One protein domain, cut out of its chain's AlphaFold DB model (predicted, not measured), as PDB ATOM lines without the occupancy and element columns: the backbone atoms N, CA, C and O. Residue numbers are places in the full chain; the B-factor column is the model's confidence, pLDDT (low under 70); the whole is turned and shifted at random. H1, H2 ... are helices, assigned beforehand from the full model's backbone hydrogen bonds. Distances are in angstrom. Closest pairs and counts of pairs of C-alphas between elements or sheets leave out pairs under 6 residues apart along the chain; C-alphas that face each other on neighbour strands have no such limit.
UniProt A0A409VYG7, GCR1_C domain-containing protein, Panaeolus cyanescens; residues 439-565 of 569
ATOM      1  N   THR A 439     -19.716  23.654   3.767       94.06
ATOM      2  CA  THR A 439     -18.653  24.471   3.165       94.06
ATOM      3  C   THR A 439     -17.257  24.085   3.640       94.06
ATOM      4  O   THR A 439     -16.347  23.950   2.821       94.06
ATOM      5  N   ALA A 440     -17.087  23.892   4.946       95.31
ATOM      6  CA  ALA A 440     -15.817  23.569   5.577       95.31
ATOM      7  C   ALA A 440     -16.039  22.919   6.944       95.31
ATOM      8  O   ALA A 440     -17.026  23.207   7.625       95.31
ATOM      9  N   TYR A 441     -15.075  22.090   7.344       96.00
ATOM     10  CA  TYR A 441     -14.962  21.627   8.721       96.00
ATOM     11  C   TYR A 441     -14.730  22.803   9.670       96.00
ATOM     12  O   TYR A 441     -14.189  23.838   9.267       96.00
ATOM     13  N   TYR A 442     -15.087  22.623  10.936       95.25
ATOM     14  CA  TYR A 442     -14.845  23.592  11.986       95.25
ATOM     15  C   TYR A 442     -13.371  23.997  12.005       95.25
ATOM     16  O   TYR A 442     -12.460  23.165  12.116       95.25
ATOM     17  N   ALA A 443     -13.161  25.298  11.879       92.38
ATOM     18  CA  ALA A 443     -11.895  25.963  12.081       92.38
ATOM     19  C   ALA A 443     -12.167  27.090  13.080       92.38
ATOM     20  O   ALA A 443     -13.075  27.892  12.830       92.38
ATOM     21  N   PRO A 444     -11.420  27.164  14.195       90.56
ATOM     22  CA  PRO A 444     -11.479  28.319  15.077       90.56
ATOM     23  C   PRO A 444     -11.291  29.588  14.245       90.56
ATOM     24  O   PRO A 444     -10.499  29.585  13.298       90.56
ATOM     25  N   SER A 445     -12.047  30.642  14.564       83.19
ATOM     26  CA  SER A 445     -12.063  31.896  13.806       83.19
ATOM     27  C   SER A 445     -10.659  32.290  13.357       83.19
ATOM     28  O   SER A 445      -9.773  32.482  14.183       83.19
ATOM     29  N   SER A 446     -10.461  32.432  12.044       67.56
ATOM     30  CA  SER A 446      -9.156  32.640  11.395       67.56
ATOM     31  C   SER A 446      -8.295  33.739  12.028       67.56
ATOM     32  O   SER A 446      -7.070  33.678  11.951       67.56
ATOM     33  N   ARG A 447      -8.922  34.706  12.708       75.69
ATOM     34  CA  ARG A 447      -8.265  35.766  13.484       75.69
ATOM     35  C   ARG A 447      -7.310  35.251  14.561       75.69
ATOM     36  O   ARG A 447      -6.334  35.932  14.849       75.69
ATOM     37  N   THR A 448      -7.562  34.086  15.157       77.81
ATOM     38  CA  THR A 448      -6.681  33.527  16.194       77.81
ATOM     39  C   THR A 448      -5.564  32.666  15.613       77.81
ATOM     40  O   THR A 448      -4.612  32.354  16.324       77.81
ATOM     41  N   GLY A 449      -5.664  32.250  14.342       83.38
ATOM     42  CA  GLY A 449      -4.717  31.320  13.716       83.38
ATOM     43  C   GLY A 449      -4.594  29.975  14.448       83.38
ATOM     44  O   GLY A 449      -3.651  29.219  14.207       83.38
ATOM     45  N   THR A 450      -5.512  29.672  15.369       87.81
ATOM     46  CA  THR A 450      -5.453  28.469  16.196       87.81
ATOM     47  C   THR A 450      -5.999  27.284  15.417       87.81
ATOM     48  O   THR A 450      -7.077  27.346  14.830       87.81
ATOM     49  N   SER A 451      -5.248  26.185  15.415       92.25
ATOM     50  CA  SER A 451      -5.747  24.904  14.908       92.25
ATOM     51  C   SER A 451      -6.859  24.377  15.825       92.25
ATOM     52  O   SER A 451      -6.796  24.645  17.025       92.25
ATOM     53  N   PRO A 452      -7.846  23.627  15.299       95.88
ATOM     54  CA  PRO A 452      -8.856  22.990  16.140       95.88
ATOM     55  C   PRO A 452      -8.184  22.036  17.130       95.88
ATOM     56  O   PRO A 452      -7.218  21.347  16.767       95.88
ATOM     57  N   THR A 453      -8.692  22.023  18.361       96.44
ATOM     58  CA  THR A 453      -8.245  21.107  19.416       96.44
ATOM     59  C   THR A 453      -8.714  19.676  19.131       96.44
ATOM     60  O   THR A 453      -9.506  19.438  18.213       96.44
ATOM     61  N   LEU A 454      -8.199  18.695  19.877       97.38
ATOM     62  CA  LEU A 454      -8.634  17.300  19.723       97.38
ATOM     63  C   LEU A 454     -10.100  17.142  20.151       97.38
ATOM     64  O   LEU A 454     -10.858  16.420  19.509       97.38
ATOM     65  N   GLU A 455     -10.494  17.886  21.178       97.62
ATOM     66  CA  GLU A 455     -11.847  17.988  21.703       97.62
ATOM     67  C   GLU A 455     -12.793  18.625  20.687       97.62
ATOM     68  O   GLU A 455     -13.877  18.094  20.472       97.62
ATOM     69  N   ASP A 456     -12.374  19.696  20.000       97.50
ATOM     70  CA  ASP A 456     -13.178  20.298  18.927       97.50
ATOM     71  C   ASP A 456     -13.426  19.293  17.798       97.50
ATOM     72  O   ASP A 456     -14.543  19.176  17.303       97.50
ATOM     73  N   ILE A 457     -12.394  18.544  17.389       98.00
ATOM     74  CA  ILE A 457     -12.510  17.540  16.321       98.00
ATOM     75  C   ILE A 457     -13.449  16.407  16.743       98.00
ATOM     76  O   ILE A 457     -14.269  15.959  15.939       98.00
ATOM     77  N   TRP A 458     -13.340  15.943  17.990       98.31
ATOM     78  CA  TRP A 458     -14.224  14.910  18.522       98.31
ATOM     79  C   TRP A 458     -15.670  15.404  18.630       98.31
ATOM     80  O   TRP A 458     -16.580  14.756  18.119       98.31
ATOM     81  N   LYS A 459     -15.876  16.593  19.205       97.94
ATOM     82  CA  LYS A 459     -17.194  17.211  19.366       97.94
ATOM     83  C   LYS A 459     -17.864  17.492  18.024       97.94
ATOM     84  O   LYS A 459     -19.041  17.193  17.852       97.94
ATOM     85  N   GLU A 460     -17.121  17.985  17.034       97.88
ATOM     86  CA  GLU A 460     -17.617  18.124  15.660       97.88
ATOM     87  C   GLU A 460     -18.075  16.775  15.085       97.88
ATOM     88  O   GLU A 460     -19.075  16.698  14.366       97.88
ATOM     89  N   HIS A 461     -17.352  15.697  15.395       98.31
ATOM     90  CA  HIS A 461     -17.679  14.371  14.896       98.31
ATOM     91  C   HIS A 461     -18.971  13.809  15.499       98.31
ATOM     92  O   HIS A 461     -19.795  13.281  14.747       98.31
ATOM     93  N   THR A 462     -19.160  13.940  16.812       97.88
ATOM     94  CA  THR A 462     -20.260  13.308  17.558       97.88
ATOM     95  C   THR A 462     -21.495  14.199  17.680       97.88
ATOM     96  O   THR A 462     -22.602  13.776  17.335       97.88
ATOM     97  N   GLU A 463     -21.314  15.447  18.104       96.81
ATOM     98  CA  GLU A 463     -22.385  16.390  18.455       96.81
ATOM     99  C   GLU A 463     -22.639  17.425  17.357       96.81
ATOM    100  O   GLU A 463     -23.786  17.798  17.109       96.81
ATOM    101  N   GLY A 464     -21.581  17.822  16.647       97.00
ATOM    102  CA  GLY A 464     -21.571  18.993  15.775       97.00
ATOM    103  C   GLY A 464     -21.059  20.237  16.508       97.00
ATOM    104  O   GLY A 464     -20.884  20.246  17.726       97.00
ATOM    105  N   LEU A 465     -20.770  21.301  15.758       96.50
ATOM    106  CA  LEU A 465     -20.262  22.571  16.294       96.50
ATOM    107  C   LEU A 465     -20.921  23.757  15.591       96.50
ATOM    108  O   LEU A 465     -21.153  23.701  14.390       96.50
ATOM    109  N   ASN A 466     -21.160  24.854  16.316       94.50
ATOM    110  CA  ASN A 466     -21.776  26.083  15.789       94.50
ATOM    111  C   ASN A 466     -23.132  25.840  15.101       94.50
ATOM    112  O   ASN A 466     -23.349  26.315  13.987       94.50
ATOM    113  N   ASN A 467     -24.012  25.073  15.752       95.69
ATOM    114  CA  ASN A 467     -25.321  24.681  15.218       95.69
ATOM    115  C   ASN A 467     -25.229  23.996  13.843       95.69
ATOM    116  O   ASN A 467     -26.079  24.181  12.978       95.69
ATOM    117  N   LYS A 468     -24.162  23.227  13.624       96.38
ATOM    118  CA  LYS A 468     -23.999  22.363  12.453       96.38
ATOM    119  C   LYS A 468     -24.267  20.916  12.815       96.38
ATOM    120  O   LYS A 468     -24.139  20.521  13.976       96.38
ATOM    121  N   LEU A 469     -24.593  20.116  11.808       97.31
ATOM    122  CA  LEU A 469     -24.754  18.679  11.986       97.31
ATOM    123  C   LEU A 469     -23.415  18.025  12.331       97.31
ATOM    124  O   LEU A 469     -22.353  18.428  11.849       97.31
ATOM    125  N   SER A 470     -23.467  16.978  13.154       97.94
ATOM    126  CA  SER A 470     -22.274  16.192  13.448       97.94
ATOM    127  C   SER A 470     -21.803  15.428  12.216       97.94
ATOM    128  O   SER A 470     -22.608  14.994  11.385       97.94
ATOM    129  N   ILE A 471     -20.490  15.214  12.092       98.19
ATOM    130  CA  ILE A 471     -19.943  14.454  10.955       98.19
ATOM    131  C   ILE A 471     -20.507  13.029  10.929       98.19
ATOM    132  O   ILE A 471     -20.757  12.492   9.849       98.19
ATOM    133  N   HIS A 472     -20.741  12.423  12.096       97.94
ATOM    134  CA  HIS A 472     -21.391  11.122  12.200       97.94
ATOM    135  C   HIS A 472     -22.816  11.149  11.622       97.94
ATOM    136  O   HIS A 472     -23.167  10.280  10.822       97.94
ATOM    137  N   MET A 473     -23.616  12.172  11.944       97.88
ATOM    138  CA  MET A 473     -24.966  12.334  11.390       97.88
ATOM    139  C   MET A 473     -24.931  12.537   9.870       97.88
ATOM    140  O   MET A 473     -25.653  11.860   9.136       97.88
ATOM    141  N   LEU A 474     -24.027  13.398   9.387       98.12
ATOM    142  CA  LEU A 474     -23.826  13.638   7.956       98.12
ATOM    143  C   LEU A 474     -23.489  12.336   7.205       98.12
ATOM    144  O   LEU A 474     -24.027  12.043   6.134       98.12
ATOM    145  N   GLN A 475     -22.602  11.528   7.785       97.25
ATOM    146  CA  GLN A 475     -22.195  10.235   7.244       97.25
ATOM    147  C   GLN A 475     -23.330   9.196   7.301       97.25
ATOM    148  O   GLN A 475     -23.441   8.385   6.385       97.25
ATOM    149  N   SER A 476     -24.163   9.216   8.343       96.81
ATOM    150  CA  SER A 476     -25.280   8.283   8.522       96.81
ATOM    151  C   SER A 476     -26.381   8.501   7.478       96.81
ATOM    152  O   SER A 476     -26.768   7.563   6.783       96.81
ATOM    153  N   ILE A 477     -26.828   9.750   7.309       97.19
ATOM    154  CA  ILE A 477     -27.955  10.083   6.425       97.19
ATOM    155  C   ILE A 477     -27.514  10.096   4.951       97.19
ATOM    156  O   ILE A 477     -28.128   9.450   4.102       97.19
ATOM    157  N   TRP A 478     -26.406  10.775   4.627       97.31
ATOM    158  CA  TRP A 478     -25.996  11.008   3.231       97.31
ATOM    159  C   TRP A 478     -24.757  10.209   2.793       97.31
ATOM    160  O   TRP A 478     -24.363  10.240   1.620       97.31
ATOM    161  N   GLY A 479     -24.092   9.484   3.696       96.12
ATOM    162  CA  GLY A 479     -22.878   8.739   3.365       96.12
ATOM    163  C   GLY A 479     -21.730   9.661   2.956       96.12
ATOM    164  O   GLY A 479     -21.306  10.534   3.703       96.12
ATOM    165  N   SER A 480     -21.184   9.466   1.756       94.38
ATOM    166  CA  SER A 480     -20.163  10.356   1.189       94.38
ATOM    167  C   SER A 480     -20.744  11.505   0.357       94.38
ATOM    168  O   SER A 480     -19.980  12.363  -0.083       94.38
ATOM    169  N   ARG A 481     -22.063  11.521   0.100       95.25
ATOM    170  CA  ARG A 481     -22.694  12.458  -0.847       95.25
ATOM    171  C   ARG A 481     -22.717  13.895  -0.336       95.25
ATOM    172  O   ARG A 481     -22.493  14.798  -1.133       95.25
ATOM    173  N   TRP A 482     -22.837  14.105   0.978       96.94
ATOM    174  CA  TRP A 482     -22.800  15.444   1.591       96.94
ATOM    175  C   TRP A 482     -21.510  16.226   1.285       96.94
ATOM    176  O   TRP A 482     -21.504  17.449   1.295       96.94
ATOM    177  N   ARG A 483     -20.410  15.536   0.941       96.00
ATOM    178  CA  ARG A 483     -19.140  16.174   0.545       96.00
ATOM    179  C   ARG A 483     -19.120  16.655  -0.907       96.00
ATOM    180  O   ARG A 483     -18.163  17.320  -1.295       96.00
ATOM    181  N   ARG A 484     -20.111  16.274  -1.725       92.75
ATOM    182  CA  ARG A 484     -20.279  16.661  -3.142       92.75
ATOM    183  C   ARG A 484     -19.009  16.512  -3.992       92.75
ATOM    184  O   ARG A 484     -18.701  17.346  -4.833       92.75
ATOM    185  N   GLY A 485     -18.211  15.478  -3.722       88.50
ATOM    186  CA  GLY A 485     -16.951  15.233  -4.434       88.50
ATOM    187  C   GLY A 485     -15.846  16.273  -4.196       88.50
ATOM    188  O   GLY A 485     -14.819  16.222  -4.869       88.50
ATOM    189  N   ARG A 486     -15.999  17.198  -3.236       92.31
ATOM    190  CA  ARG A 486     -14.985  18.221  -2.938       92.31
ATOM    191  C   ARG A 486     -13.755  17.567  -2.304       92.31
ATOM    192  O   ARG A 486     -13.781  17.131  -1.151       92.31
ATOM    193  N   SER A 487     -12.662  17.506  -3.060       91.06
ATOM    194  CA  SER A 487     -11.416  16.827  -2.670       91.06
ATOM    195  C   SER A 487     -10.791  17.385  -1.385       91.06
ATOM    196  O   SER A 487     -10.211  16.625  -0.604       91.06
ATOM    197  N   SER A 488     -10.954  18.686  -1.122       93.62
ATOM    198  CA  SER A 488     -10.507  19.342   0.113       93.62
ATOM    199  C   SER A 488     -11.210  18.775   1.348       93.62
ATOM    200  O   SER A 488     -10.536  18.379   2.300       93.62
ATOM    201  N   LEU A 489     -12.541  18.640   1.305       95.75
ATOM    202  CA  LEU A 489     -13.333  18.034   2.380       95.75
ATOM    203  C   LEU A 489     -13.007  16.550   2.550       95.75
ATOM    204  O   LEU A 489     -12.889  16.060   3.666       95.75
ATOM    205  N   VAL A 490     -12.824  15.816   1.451       94.94
ATOM    206  CA  VAL A 490     -12.452  14.394   1.524       94.94
ATOM    207  C   VAL A 490     -11.101  14.218   2.217       94.94
ATOM    208  O   VAL A 490     -10.974  13.379   3.111       94.94
ATOM    209  N   SER A 491     -10.112  15.026   1.836       95.25
ATOM    210  CA  SER A 491      -8.763  14.971   2.402       95.25
ATOM    211  C   SER A 491      -8.758  15.351   3.880       95.25
ATOM    212  O   SER A 491      -8.144  14.660   4.690       95.25
ATOM    213  N   GLU A 492      -9.461  16.424   4.243       96.06
ATOM    214  CA  GLU A 492      -9.542  16.885   5.628       96.06
ATOM    215  C   GLU A 492     -10.336  15.921   6.515       96.06
ATOM    216  O   GLU A 492      -9.883  15.567   7.602       96.06
ATOM    217  N   GLY A 493     -11.448  15.383   6.013       96.31
ATOM    218  CA  GLY A 493     -12.200  14.334   6.694       96.31
ATOM    219  C   GLY A 493     -11.365  13.084   6.929       96.31
ATOM    220  O   GLY A 493     -11.387  12.526   8.021       96.31
ATOM    221  N   SER A 494     -10.565  12.666   5.942       95.44
ATOM    222  CA  SER A 494      -9.646  11.536   6.113       95.44
ATOM    223  C   SER A 494      -8.593  11.793   7.191       95.44
ATOM    224  O   SER A 494      -8.172  10.835   7.841       95.44
ATOM    225  N   ARG A 495      -8.151  13.045   7.369       95.56
ATOM    226  CA  ARG A 495      -7.228  13.431   8.441       95.56
ATOM    227  C   ARG A 495      -7.922  13.369   9.799       95.56
ATOM    228  O   ARG A 495      -7.508  12.587  10.648       95.56
ATOM    229  N   ARG A 496      -9.022  14.103   9.982       97.00
ATOM    230  CA  ARG A 496      -9.767  14.148  11.255       97.00
ATOM    231  C   ARG A 496     -10.239  12.767  11.710       97.00
ATOM    232  O   ARG A 496     -10.147  12.444  12.888       97.00
ATOM    233  N   ASN A 497     -10.615  11.900  10.768       97.00
ATOM    234  CA  ASN A 497     -11.011  10.522  11.056       97.00
ATOM    235  C   ASN A 497      -9.898   9.674  11.703       97.00
ATOM    236  O   ASN A 497     -10.188   8.652  12.311       97.00
ATOM    237  N   LYS A 498      -8.619  10.058  11.581       96.94
ATOM    238  CA  LYS A 498      -7.527   9.391  12.305       96.94
ATOM    239  C   LYS A 498      -7.547   9.714  13.792       96.94
ATOM    240  O   LYS A 498      -7.344   8.813  14.591       96.94
ATOM    241  N   ILE A 499      -7.831  10.967  14.140       97.81
ATOM    242  CA  ILE A 499      -7.992  11.395  15.532       97.81
ATOM    243  C   ILE A 499      -9.237  10.736  16.130       97.81
ATOM    244  O   ILE A 499      -9.142  10.157  17.202       97.81
ATOM    245  N   VAL A 500     -10.363  10.745  15.405       98.12
ATOM    246  CA  VAL A 500     -11.602  10.064  15.828       98.12
ATOM    247  C   VAL A 500     -11.334   8.590  16.135       98.12
ATOM    248  O   VAL A 500     -11.604   8.147  17.243       98.12
ATOM    249  N   LYS A 501     -10.709   7.857  15.206       97.56
ATOM    250  CA  LYS A 501     -10.364   6.445  15.423       97.56
ATOM    251  C   LYS A 501      -9.435   6.227  16.607       97.56
ATOM    252  O   LYS A 501      -9.601   5.253  17.319       97.56
ATOM    253  N   LEU A 502      -8.462   7.113  16.814       98.06
ATOM    254  CA  LEU A 502      -7.569   7.018  17.964       98.06
ATOM    255  C   LEU A 502      -8.339   7.173  19.284       98.06
ATOM    256  O   LEU A 502      -8.111   6.397  20.205       98.06
ATOM    257  N   VAL A 503      -9.267   8.135  19.364       98.50
ATOM    258  CA  VAL A 503     -10.136   8.322  20.539       98.50
ATOM    259  C   VAL A 503     -11.035   7.103  20.747       98.50
ATOM    260  O   VAL A 503     -11.111   6.608  21.867       98.50
ATOM    261  N   GLU A 504     -11.643   6.569  19.682       98.06
ATOM    262  CA  GLU A 504     -12.438   5.333  19.739       98.06
ATOM    263  C   GLU A 504     -11.606   4.156  20.273       98.06
ATOM    264  O   GLU A 504     -12.024   3.508  21.231       98.06
ATOM    265  N   THR A 505     -10.409   3.917  19.722       97.88
ATOM    266  CA  THR A 505      -9.504   2.845  20.169       97.88
ATOM    267  C   THR A 505      -9.124   3.005  21.643       97.88
ATOM    268  O   THR A 505      -9.146   2.026  22.384       97.88
ATOM    269  N   LEU A 506      -8.800   4.223  22.088       98.12
ATOM    270  CA  LEU A 506      -8.457   4.490  23.490       98.12
ATOM    271  C   LEU A 506      -9.659   4.290  24.418       98.12
ATOM    272  O   LEU A 506      -9.515   3.684  25.471       98.12
ATOM    273  N   SER A 507     -10.849   4.738  24.016       97.88
ATOM    274  CA  SER A 507     -12.090   4.547  24.784       97.88
ATOM    275  C   SER A 507     -12.580   3.095  24.824       97.88
ATOM    276  O   SER A 507     -13.439   2.759  25.630       97.88
ATOM    277  N   ALA A 508     -12.046   2.226  23.963       97.62
ATOM    278  CA  ALA A 508     -12.326   0.794  23.984       97.62
ATOM    279  C   ALA A 508     -11.437   0.018  24.977       97.62
ATOM    280  O   ALA A 508     -11.634  -1.187  25.147       97.62
ATOM    281  N   LEU A 509     -10.453   0.672  25.608       97.06
ATOM    282  CA  LEU A 509      -9.659   0.084  26.687       97.06
ATOM    283  C   LEU A 509     -10.503  -0.051  27.964       97.06
ATOM    284  O   LEU A 509     -11.381   0.766  28.239       97.06
ATOM    285  N   ASP A 510     -10.228  -1.083  28.761       97.06
ATOM    286  CA  ASP A 510     -10.986  -1.337  29.990       97.06
ATOM    287  C   ASP A 510     -10.813  -0.191  31.000       97.06
ATOM    288  O   ASP A 510      -9.693   0.231  31.291       97.06
ATOM    289  N   GLY A 511     -11.928   0.338  31.505       95.69
ATOM    290  CA  GLY A 511     -11.957   1.504  32.394       95.69
ATOM    291  C   GLY A 511     -11.760   2.872  31.720       95.69
ATOM    292  O   GLY A 511     -11.734   3.882  32.425       95.69
ATOM    293  N   TRP A 512     -11.641   2.952  30.389       97.94
ATOM    294  CA  TRP A 512     -11.468   4.226  29.681       97.94
ATOM    295  C   TRP A 512     -12.802   4.795  29.195       97.94
ATOM    296  O   TRP A 512     -13.528   4.166  28.433       97.94
ATOM    297  N   SER A 513     -13.106   6.033  29.588       97.25
ATOM    298  CA  SER A 513     -14.156   6.831  28.947       97.25
ATOM    299  C   SER A 513     -13.569   7.712  27.840       97.25
ATOM    300  O   SER A 513     -12.356   7.929  27.764       97.25
ATOM    301  N   VAL A 514     -14.434   8.272  26.993       97.69
ATOM    302  CA  VAL A 514     -14.042   9.272  25.985       97.69
ATOM    303  C   VAL A 514     -13.333  10.468  26.634       97.69
ATOM    304  O   VAL A 514     -12.312  10.927  26.124       97.69
ATOM    305  N   ASP A 515     -13.819  10.935  27.787       97.69
ATOM    306  CA  ASP A 515     -13.210  12.053  28.514       97.69
ATOM    307  C   ASP A 515     -11.817  11.702  29.043       97.69
ATOM    308  O   ASP A 515     -10.900  12.518  28.952       97.69
ATOM    309  N   VAL A 516     -11.629  10.473  29.542       97.69
ATOM    310  CA  VAL A 516     -10.315   9.969  29.973       97.69
ATOM    311  C   VAL A 516      -9.361   9.871  28.780       97.69
ATOM    312  O   VAL A 516      -8.219  10.317  28.881       97.69
ATOM    313  N   ALA A 517      -9.830   9.375  27.632       98.19
ATOM    314  CA  ALA A 517      -9.038   9.302  26.406       98.19
ATOM    315  C   ALA A 517      -8.589  10.691  25.920       98.19
ATOM    316  O   ALA A 517      -7.409  10.898  25.624       98.19
ATOM    317  N   LEU A 518      -9.504  11.663  25.879       98.00
ATOM    318  CA  LEU A 518      -9.188  13.041  25.499       98.00
ATOM    319  C   LEU A 518      -8.253  13.711  26.517       98.00
ATOM    320  O   LEU A 518      -7.302  14.384  26.117       98.00
ATOM    321  N   LYS A 519      -8.458  13.478  27.820       97.50
ATOM    322  CA  LYS A 519      -7.566  13.955  28.888       97.50
ATOM    323  C   LYS A 519      -6.148  13.407  28.719       97.50
ATOM    324  O   LYS A 519      -5.198  14.188  28.718       97.50
ATOM    325  N   PHE A 520      -6.002  12.101  28.504       98.00
ATOM    326  CA  PHE A 520      -4.715  11.461  28.228       98.00
ATOM    327  C   PHE A 520      -4.014  12.094  27.020       98.00
ATOM    328  O   PHE A 520      -2.846  12.472  27.115       98.00
ATOM    329  N   LEU A 521      -4.723  12.263  25.898       98.06
ATOM    330  CA  LEU A 521      -4.147  12.869  24.695       98.06
ATOM    331  C   LEU A 521      -3.706  14.317  24.940       98.06
ATOM    332  O   LEU A 521      -2.652  14.724  24.456       98.06
ATOM    333  N   ARG A 522      -4.466  15.086  25.723       97.25
ATOM    334  CA  ARG A 522      -4.114  16.463  26.089       97.25
ATOM    335  C   ARG A 522      -2.848  16.533  26.941       97.25
ATOM    336  O   ARG A 522      -2.030  17.427  26.734       97.25
ATOM    337  N   GLU A 523      -2.696  15.616  27.893       97.06
ATOM    338  CA  GLU A 523      -1.569  15.601  28.830       97.06
ATOM    339  C   GLU A 523      -0.290  15.030  28.202       97.06
ATOM    340  O   GLU A 523       0.781  15.614  28.361       97.06
ATOM    341  N   GLN A 524      -0.392  13.923  27.459       97.75
ATOM    342  CA  GLN A 524       0.766  13.233  26.878       97.75
ATOM    343  C   GLN A 524       1.165  13.769  25.496       97.75
ATOM    344  O   GLN A 524       2.339  13.726  25.131       97.75
ATOM    345  N   TYR A 525       0.214  14.322  24.737       97.38
ATOM    346  CA  TYR A 525       0.436  14.843  23.384       97.38
ATOM    347  C   TYR A 525      -0.094  16.283  23.242       97.38
ATOM    348  O   TYR A 525      -0.942  16.553  22.388       97.38
ATOM    349  N   PRO A 526       0.409  17.246  24.046       97.06
ATOM    350  CA  PRO A 526      -0.121  18.605  24.074       97.06
ATOM    351  C   PRO A 526       0.110  19.318  22.738       97.06
ATOM    352  O   PRO A 526       1.234  19.705  22.395       97.06
ATOM    353  N   ILE A 527      -0.974  19.526  21.987       96.50
ATOM    354  CA  ILE A 527      -0.933  20.244  20.713       96.50
ATOM    355  C   ILE A 527      -0.833  21.740  20.993       96.50
ATOM    356  O   ILE A 527      -1.780  22.379  21.448       96.50
ATOM    357  N   SER A 528       0.330  22.310  20.703       95.06
ATOM    358  CA  SER A 528       0.623  23.720  20.926       95.06
ATOM    359  C   SER A 528       1.552  24.240  19.846       95.06
ATOM    360  O   SER A 528       2.580  23.629  19.558       95.06
ATOM    361  N   SER A 529       1.266  25.428  19.312       93.75
ATOM    362  CA  SER A 529       2.120  26.090  18.315       93.75
ATOM    363  C   SER A 529       3.565  26.293  18.791       93.75
ATOM    364  O   SER A 529       4.475  26.399  17.970       93.75
ATOM    365  N   LYS A 530       3.789  26.292  20.113       95.12
ATOM    366  CA  LYS A 530       5.100  26.426  20.766       95.12
ATOM    367  C   LYS A 530       5.769  25.087  21.102       95.12
ATOM    368  O   LYS A 530       6.823  25.084  21.735       95.12
ATOM    369  N   SER A 531       5.178  23.953  20.722       95.88
ATOM    370  CA  SER A 531       5.737  22.640  21.042       95.88
ATOM    371  C   SER A 531       7.120  22.445  20.413       95.88
ATOM    372  O   SER A 531       7.357  22.780  19.243       95.88
ATOM    373  N   ARG A 532       8.040  21.866  21.197       97.25
ATOM    374  CA  ARG A 532       9.382  21.474  20.736       97.25
ATOM    375  C   ARG A 532       9.311  20.356  19.696       97.25
ATOM    376  O   ARG A 532      10.176  20.276  18.830       97.25
ATOM    377  N   HIS A 533       8.266  19.532  19.754       96.50
ATOM    378  CA  HIS A 533       8.049  18.431  18.827       96.50
ATOM    379  C   HIS A 533       7.261  18.922  17.603       96.50
ATOM    380  O   HIS A 533       6.117  19.356  17.756       96.50
ATOM    381  N   PRO A 534       7.812  18.839  16.374       96.69
ATOM    382  CA  PRO A 534       7.146  19.362  15.178       96.69
ATOM    383  C   PRO A 534       5.751  18.777  14.932       96.69
ATOM    384  O   PRO A 534       4.857  19.489  14.478       96.69
ATOM    385  N   HIS A 535       5.547  17.503  15.274       96.44
ATOM    386  CA  HIS A 535       4.260  16.827  15.122       96.44
ATOM    387  C   HIS A 535       3.195  17.283  16.128       96.44
ATOM    388  O   HIS A 535       2.019  17.076  15.879       96.44
ATOM    389  N   LEU A 536       3.568  17.948  17.223       97.06
ATOM    390  CA  LEU A 536       2.627  18.487  18.212       97.06
ATOM    391  C   LEU A 536       2.368  19.988  18.020       97.06
ATOM    392  O   LEU A 536       1.798  20.633  18.893       97.06
ATOM    393  N   ARG A 537       2.784  20.583  16.894       96.00
ATOM    394  CA  ARG A 537       2.559  22.018  16.640       96.00
ATOM    395  C   ARG A 537       1.127  22.353  16.245       96.00
ATOM    396  O   ARG A 537       0.633  23.427  16.572       96.00
ATOM    397  N   THR A 538       0.482  21.458  15.506       96.38
ATOM    398  CA  THR A 538      -0.890  21.612  15.007       96.38
ATOM    399  C   THR A 538      -1.572  20.249  14.957       96.38
ATOM    400  O   THR A 538      -0.903  19.226  14.809       96.38
ATOM    401  N   SER A 539      -2.905  20.215  15.005       96.06
ATOM    402  CA  SER A 539      -3.677  18.972  14.838       96.06
ATOM    403  C   SER A 539      -3.427  18.303  13.487       96.06
ATOM    404  O   SER A 539      -3.380  17.075  13.387       96.06
ATOM    405  N   ARG A 540      -3.150  19.099  12.449       95.88
ATOM    406  CA  ARG A 540      -2.726  18.586  11.144       95.88
ATOM    407  C   ARG A 540      -1.360  17.902  11.205       95.88
ATOM    408  O   ARG A 540      -1.225  16.806  10.668       95.88
ATOM    409  N   ALA A 541      -0.367  18.512  11.855       96.56
ATOM    410  CA  ALA A 541       0.952  17.901  12.025       96.56
ATOM    411  C   ALA A 541       0.869  16.606  12.848       96.56
ATOM    412  O   ALA A 541       1.515  15.618  12.498       96.56
ATOM    413  N   PHE A 542       0.008  16.585  13.869       97.62
ATOM    414  CA  PHE A 542      -0.231  15.397  14.684       97.62
ATOM    415  C   PHE A 542      -0.866  14.279  13.858       97.62
ATOM    416  O   PHE A 542      -0.431  13.134  13.902       97.62
ATOM    417  N   THR A 543      -1.822  14.617  12.997       96.75
ATOM    418  CA  THR A 543      -2.437  13.638  12.095       96.75
ATOM    419  C   THR A 543      -1.448  13.055  11.081       96.75
ATOM    420  O   THR A 543      -1.503  11.864  10.774       96.75
ATOM    421  N   GLU A 544      -0.536  13.867  10.540       95.94
ATOM    422  CA  GLU A 544       0.517  13.359   9.651       95.94
ATOM    423  C   GLU A 544       1.504  12.458  10.404       95.94
ATOM    424  O   GLU A 544       1.960  11.456   9.853       95.94
ATOM    425  N   TYR A 545       1.770  12.746  11.680       96.31
ATOM    426  CA  TYR A 545       2.528  11.849  12.551       96.31
ATOM    427  C   TYR A 545       1.822  10.504  12.736       96.31
ATOM    428  O   TYR A 545       2.437   9.475  12.472       96.31
ATOM    429  N   LEU A 546       0.511  10.505  13.000       95.94
ATOM    430  CA  LEU A 546      -0.319   9.290  13.021       95.94
ATOM    431  C   LEU A 546      -0.363   8.542  11.673       95.94
ATOM    432  O   LEU A 546      -0.866   7.423  11.606       95.94
ATOM    433  N   ARG A 547       0.107   9.136  10.568       93.19
ATOM    434  CA  ARG A 547       0.169   8.490   9.246       93.19
ATOM    435  C   ARG A 547       1.536   7.869   8.952       93.19
ATOM    436  O   ARG A 547       1.626   6.993   8.085       93.19
ATOM    437  N   LYS A 548       2.593   8.303   9.643       88.94
ATOM    438  CA  LYS A 548       3.961   7.812   9.436       88.94
ATOM    439  C   LYS A 548       4.031   6.302   9.716       88.94
ATOM    440  O   LYS A 548       3.342   5.802  10.600       88.94
ATOM    441  N   GLY A 549       4.788   5.556   8.905       79.06
ATOM    442  CA  GLY A 549       4.905   4.093   9.047       79.06
ATOM    443  C   GLY A 549       3.585   3.330   8.836       79.06
ATOM    444  O   GLY A 549       3.401   2.237   9.359       79.06
ATOM    445  N   GLY A 550       2.609   3.920   8.132       82.12
ATOM    446  CA  GLY A 550       1.267   3.340   7.993       82.12
ATOM    447  C   GLY A 550       0.385   3.493   9.242       82.12
ATOM    448  O   GLY A 550      -0.712   2.936   9.279       82.12
ATOM    449  N   GLY A 551       0.842   4.252  10.242       86.69
ATOM    450  CA  GLY A 551       0.120   4.619  11.460       86.69
ATOM    451  C   GLY A 551       0.124   3.581  12.577       86.69
ATOM    452  O   GLY A 551      -0.079   3.947  13.727       86.69
ATOM    453  N   LYS A 552       0.422   2.314  12.276       92.31
ATOM    454  CA  LYS A 552       0.379   1.228  13.268       92.31
ATOM    455  C   LYS A 552       1.435   1.361  14.362       92.31
ATOM    456  O   LYS A 552       1.148   1.073  15.515       92.31
ATOM    457  N   GLU A 553       2.646   1.781  14.002       94.12
ATOM    458  CA  GLU A 553       3.753   1.927  14.958       94.12
ATOM    459  C   GLU A 553       3.470   3.043  15.964       94.12
ATOM    460  O   GLU A 553       3.600   2.845  17.168       94.12
ATOM    461  N   VAL A 554       3.010   4.192  15.463       95.00
ATOM    462  CA  VAL A 554       2.662   5.348  16.294       95.00
ATOM    463  C   VAL A 554       1.436   5.050  17.156       95.00
ATOM    464  O   VAL A 554       1.416   5.390  18.333       95.00
ATOM    465  N   GLU A 555       0.420   4.379  16.610       96.06
ATOM    466  CA  GLU A 555      -0.744   3.951  17.391       96.06
ATOM    467  C   GLU A 555      -0.340   2.974  18.509       96.06
ATOM    468  O   GLU A 555      -0.777   3.139  19.643       96.06
ATOM    469  N   ALA A 556       0.559   2.021  18.240       96.56
ATOM    470  CA  ALA A 556       1.081   1.109  19.259       96.56
ATOM    471  C   ALA A 556       1.900   1.830  20.346       96.56
ATOM    472  O   ALA A 556       1.795   1.480  21.522       96.56
ATOM    473  N   GLU A 557       2.690   2.844  19.978       97.06
ATOM    474  CA  GLU A 557       3.400   3.705  20.932       97.06
ATOM    475  C   GLU A 557       2.418   4.437  21.857       97.06
ATOM    476  O   GLU A 557       2.578   4.396  23.078       97.06
ATOM    477  N   ILE A 558       1.370   5.040  21.287       97.56
ATOM    478  CA  ILE A 558       0.335   5.755  22.045       97.56
ATOM    479  C   ILE A 558      -0.422   4.794  22.968       97.56
ATOM    480  O   ILE A 558      -0.630   5.113  24.136       97.56
ATOM    481  N   LEU A 559      -0.787   3.600  22.491       97.81
ATOM    482  CA  LEU A 559      -1.457   2.582  23.310       97.81
ATOM    483  C   LEU A 559      -0.570   2.075  24.451       97.81
ATOM    484  O   LEU A 559      -1.051   1.843  25.558       97.81
ATOM    485  N   LYS A 560       0.739   1.949  24.214       97.81
ATOM    486  CA  LYS A 560       1.700   1.611  25.266       97.81
ATOM    487  C   LYS A 560       1.800   2.721  26.314       97.81
ATOM    488  O   LYS A 560       1.860   2.418  27.500       97.81
ATOM    489  N   ALA A 561       1.804   3.987  25.894       97.69
ATOM    490  CA  ALA A 561       1.779   5.122  26.815       97.69
ATOM    491  C   ALA A 561       0.461   5.180  27.611       97.69
ATOM    492  O   ALA A 561       0.492   5.432  28.813       97.69
ATOM    493  N   ALA A 562      -0.672   4.874  26.970       97.69
ATOM    494  CA  ALA A 562      -1.982   4.793  27.613       97.69
ATOM    495  C   ALA A 562      -2.024   3.704  28.696       97.69
ATOM    496  O   ALA A 562      -2.527   3.950  29.785       97.69
ATOM    497  N   ALA A 563      -1.416   2.538  28.463       97.00
ATOM    498  CA  ALA A 563      -1.343   1.470  29.467       97.00
ATOM    499  C   ALA A 563      -0.584   1.870  30.751       97.00
ATOM    500  O   ALA A 563      -0.808   1.280  31.805       97.00
ATOM    501  N   CYS A 564       0.304   2.864  30.672       96.94
ATOM    502  CA  CYS A 564       1.028   3.413  31.821       96.94
ATOM    503  C   CYS A 564       0.348   4.652  32.430       96.94
ATOM    504  O   CYS A 564       0.861   5.206  33.403       96.94
ATOM    505  N   PHE A 565      -0.749   5.134  31.840       97.19
ATOM    506  CA  PHE A 565      -1.429   6.339  32.290       97.19
ATOM    507  C   PHE A 565      -2.318   6.031  33.497       97.19
ATOM    508  O   PHE A 565      -3.162   5.139  33.458       97.19
TER     509      PHE A 565
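AT A GLANCE: This is residues 439 to 565 of the 569 residues of the protein "GCR1_C domain-containing protein" of Panaeolus cyanescens (UniProt A0A409VYG7). One long helix, H3, runs through the middle of a compact helical body, and shorter helices are set round it. H1 and H5 cross H3 near the middle of its length, H4 crosses near its last residues, H6 runs roughly along its last part at some distance, and H2 sits out at one end, reached through H1. The printed part has 127 residues, with six named helices in the order H1 to H6 and no named strand; the class is all helix. It is compact, with a radius of gyration of the C-alphas of 14.8 A, and rounded, spanning 42 by 34 by 28 A.

IN THESE COORDINATES: After residues 439 to 453, which hold no named element, H1 takes residues 454 to 462, beginning at C-alpha 454 (-8.634, 17.300, 19.723). H2 is residues 471 to 478. H3, residues 487 to 507, is the longest at 30.1 A, from C-alpha 487 (-11.416, 16.827, -2.670) to C-alpha 507 (-12.090, 4.547, 24.784). H4, residues 514 to 524, measures 15.4 A. H5 is residues 539 to 545. H6, residues 552 to 563, measures 16.3 A and ends at C-alpha 563 (-1.343, 1.470, 29.467).

HOW THE PARTS SIT: H3 is the hub, touching four helices. With residues 496 to 500 alone it touches H1, about perpendicular at 81 degrees; the closest C-alphas, of Trp 458 and Val 500, are 6.1 A apart. With residues 495 to 499 alone it touches H5, about perpendicular at 78 degrees, closest at the C-alphas of Arg 495 and Thr 543, 6.0 A. With residues 503 to 507 alone it touches H4, about perpendicular at 81 degrees, closest at the C-alphas of Ser 507 and Val 514, 5.3 A. H3 and H6 only just touch, with 3 pairs of C-alphas within 8 A, the closest those of Leu 506 and Leu 559 at 7.3 A; they run the same way at a shallow tilt of 35.0 degrees, only just short of steep. H1 touches H2, the same way at a shallow tilt of 26 degrees, with the C-alphas of His 461 and Ile 471 closest at 4.5 A. H2 and H3 are apart. In H1, H2, H4, H5 and H6 every O i to N i+4 pair is within hydrogen-bond range; in H3, 15 of 17 are.

THE WHOLE: The C-alphas farthest apart, of Arg 484 and Cys 564, are 43.0 A apart. The printed part has no cut. The link from H4 to H5, 14 residues, is long; the others are short. Mean pLDDT of the printed part is 95.2, and residue 446 alone is under 70.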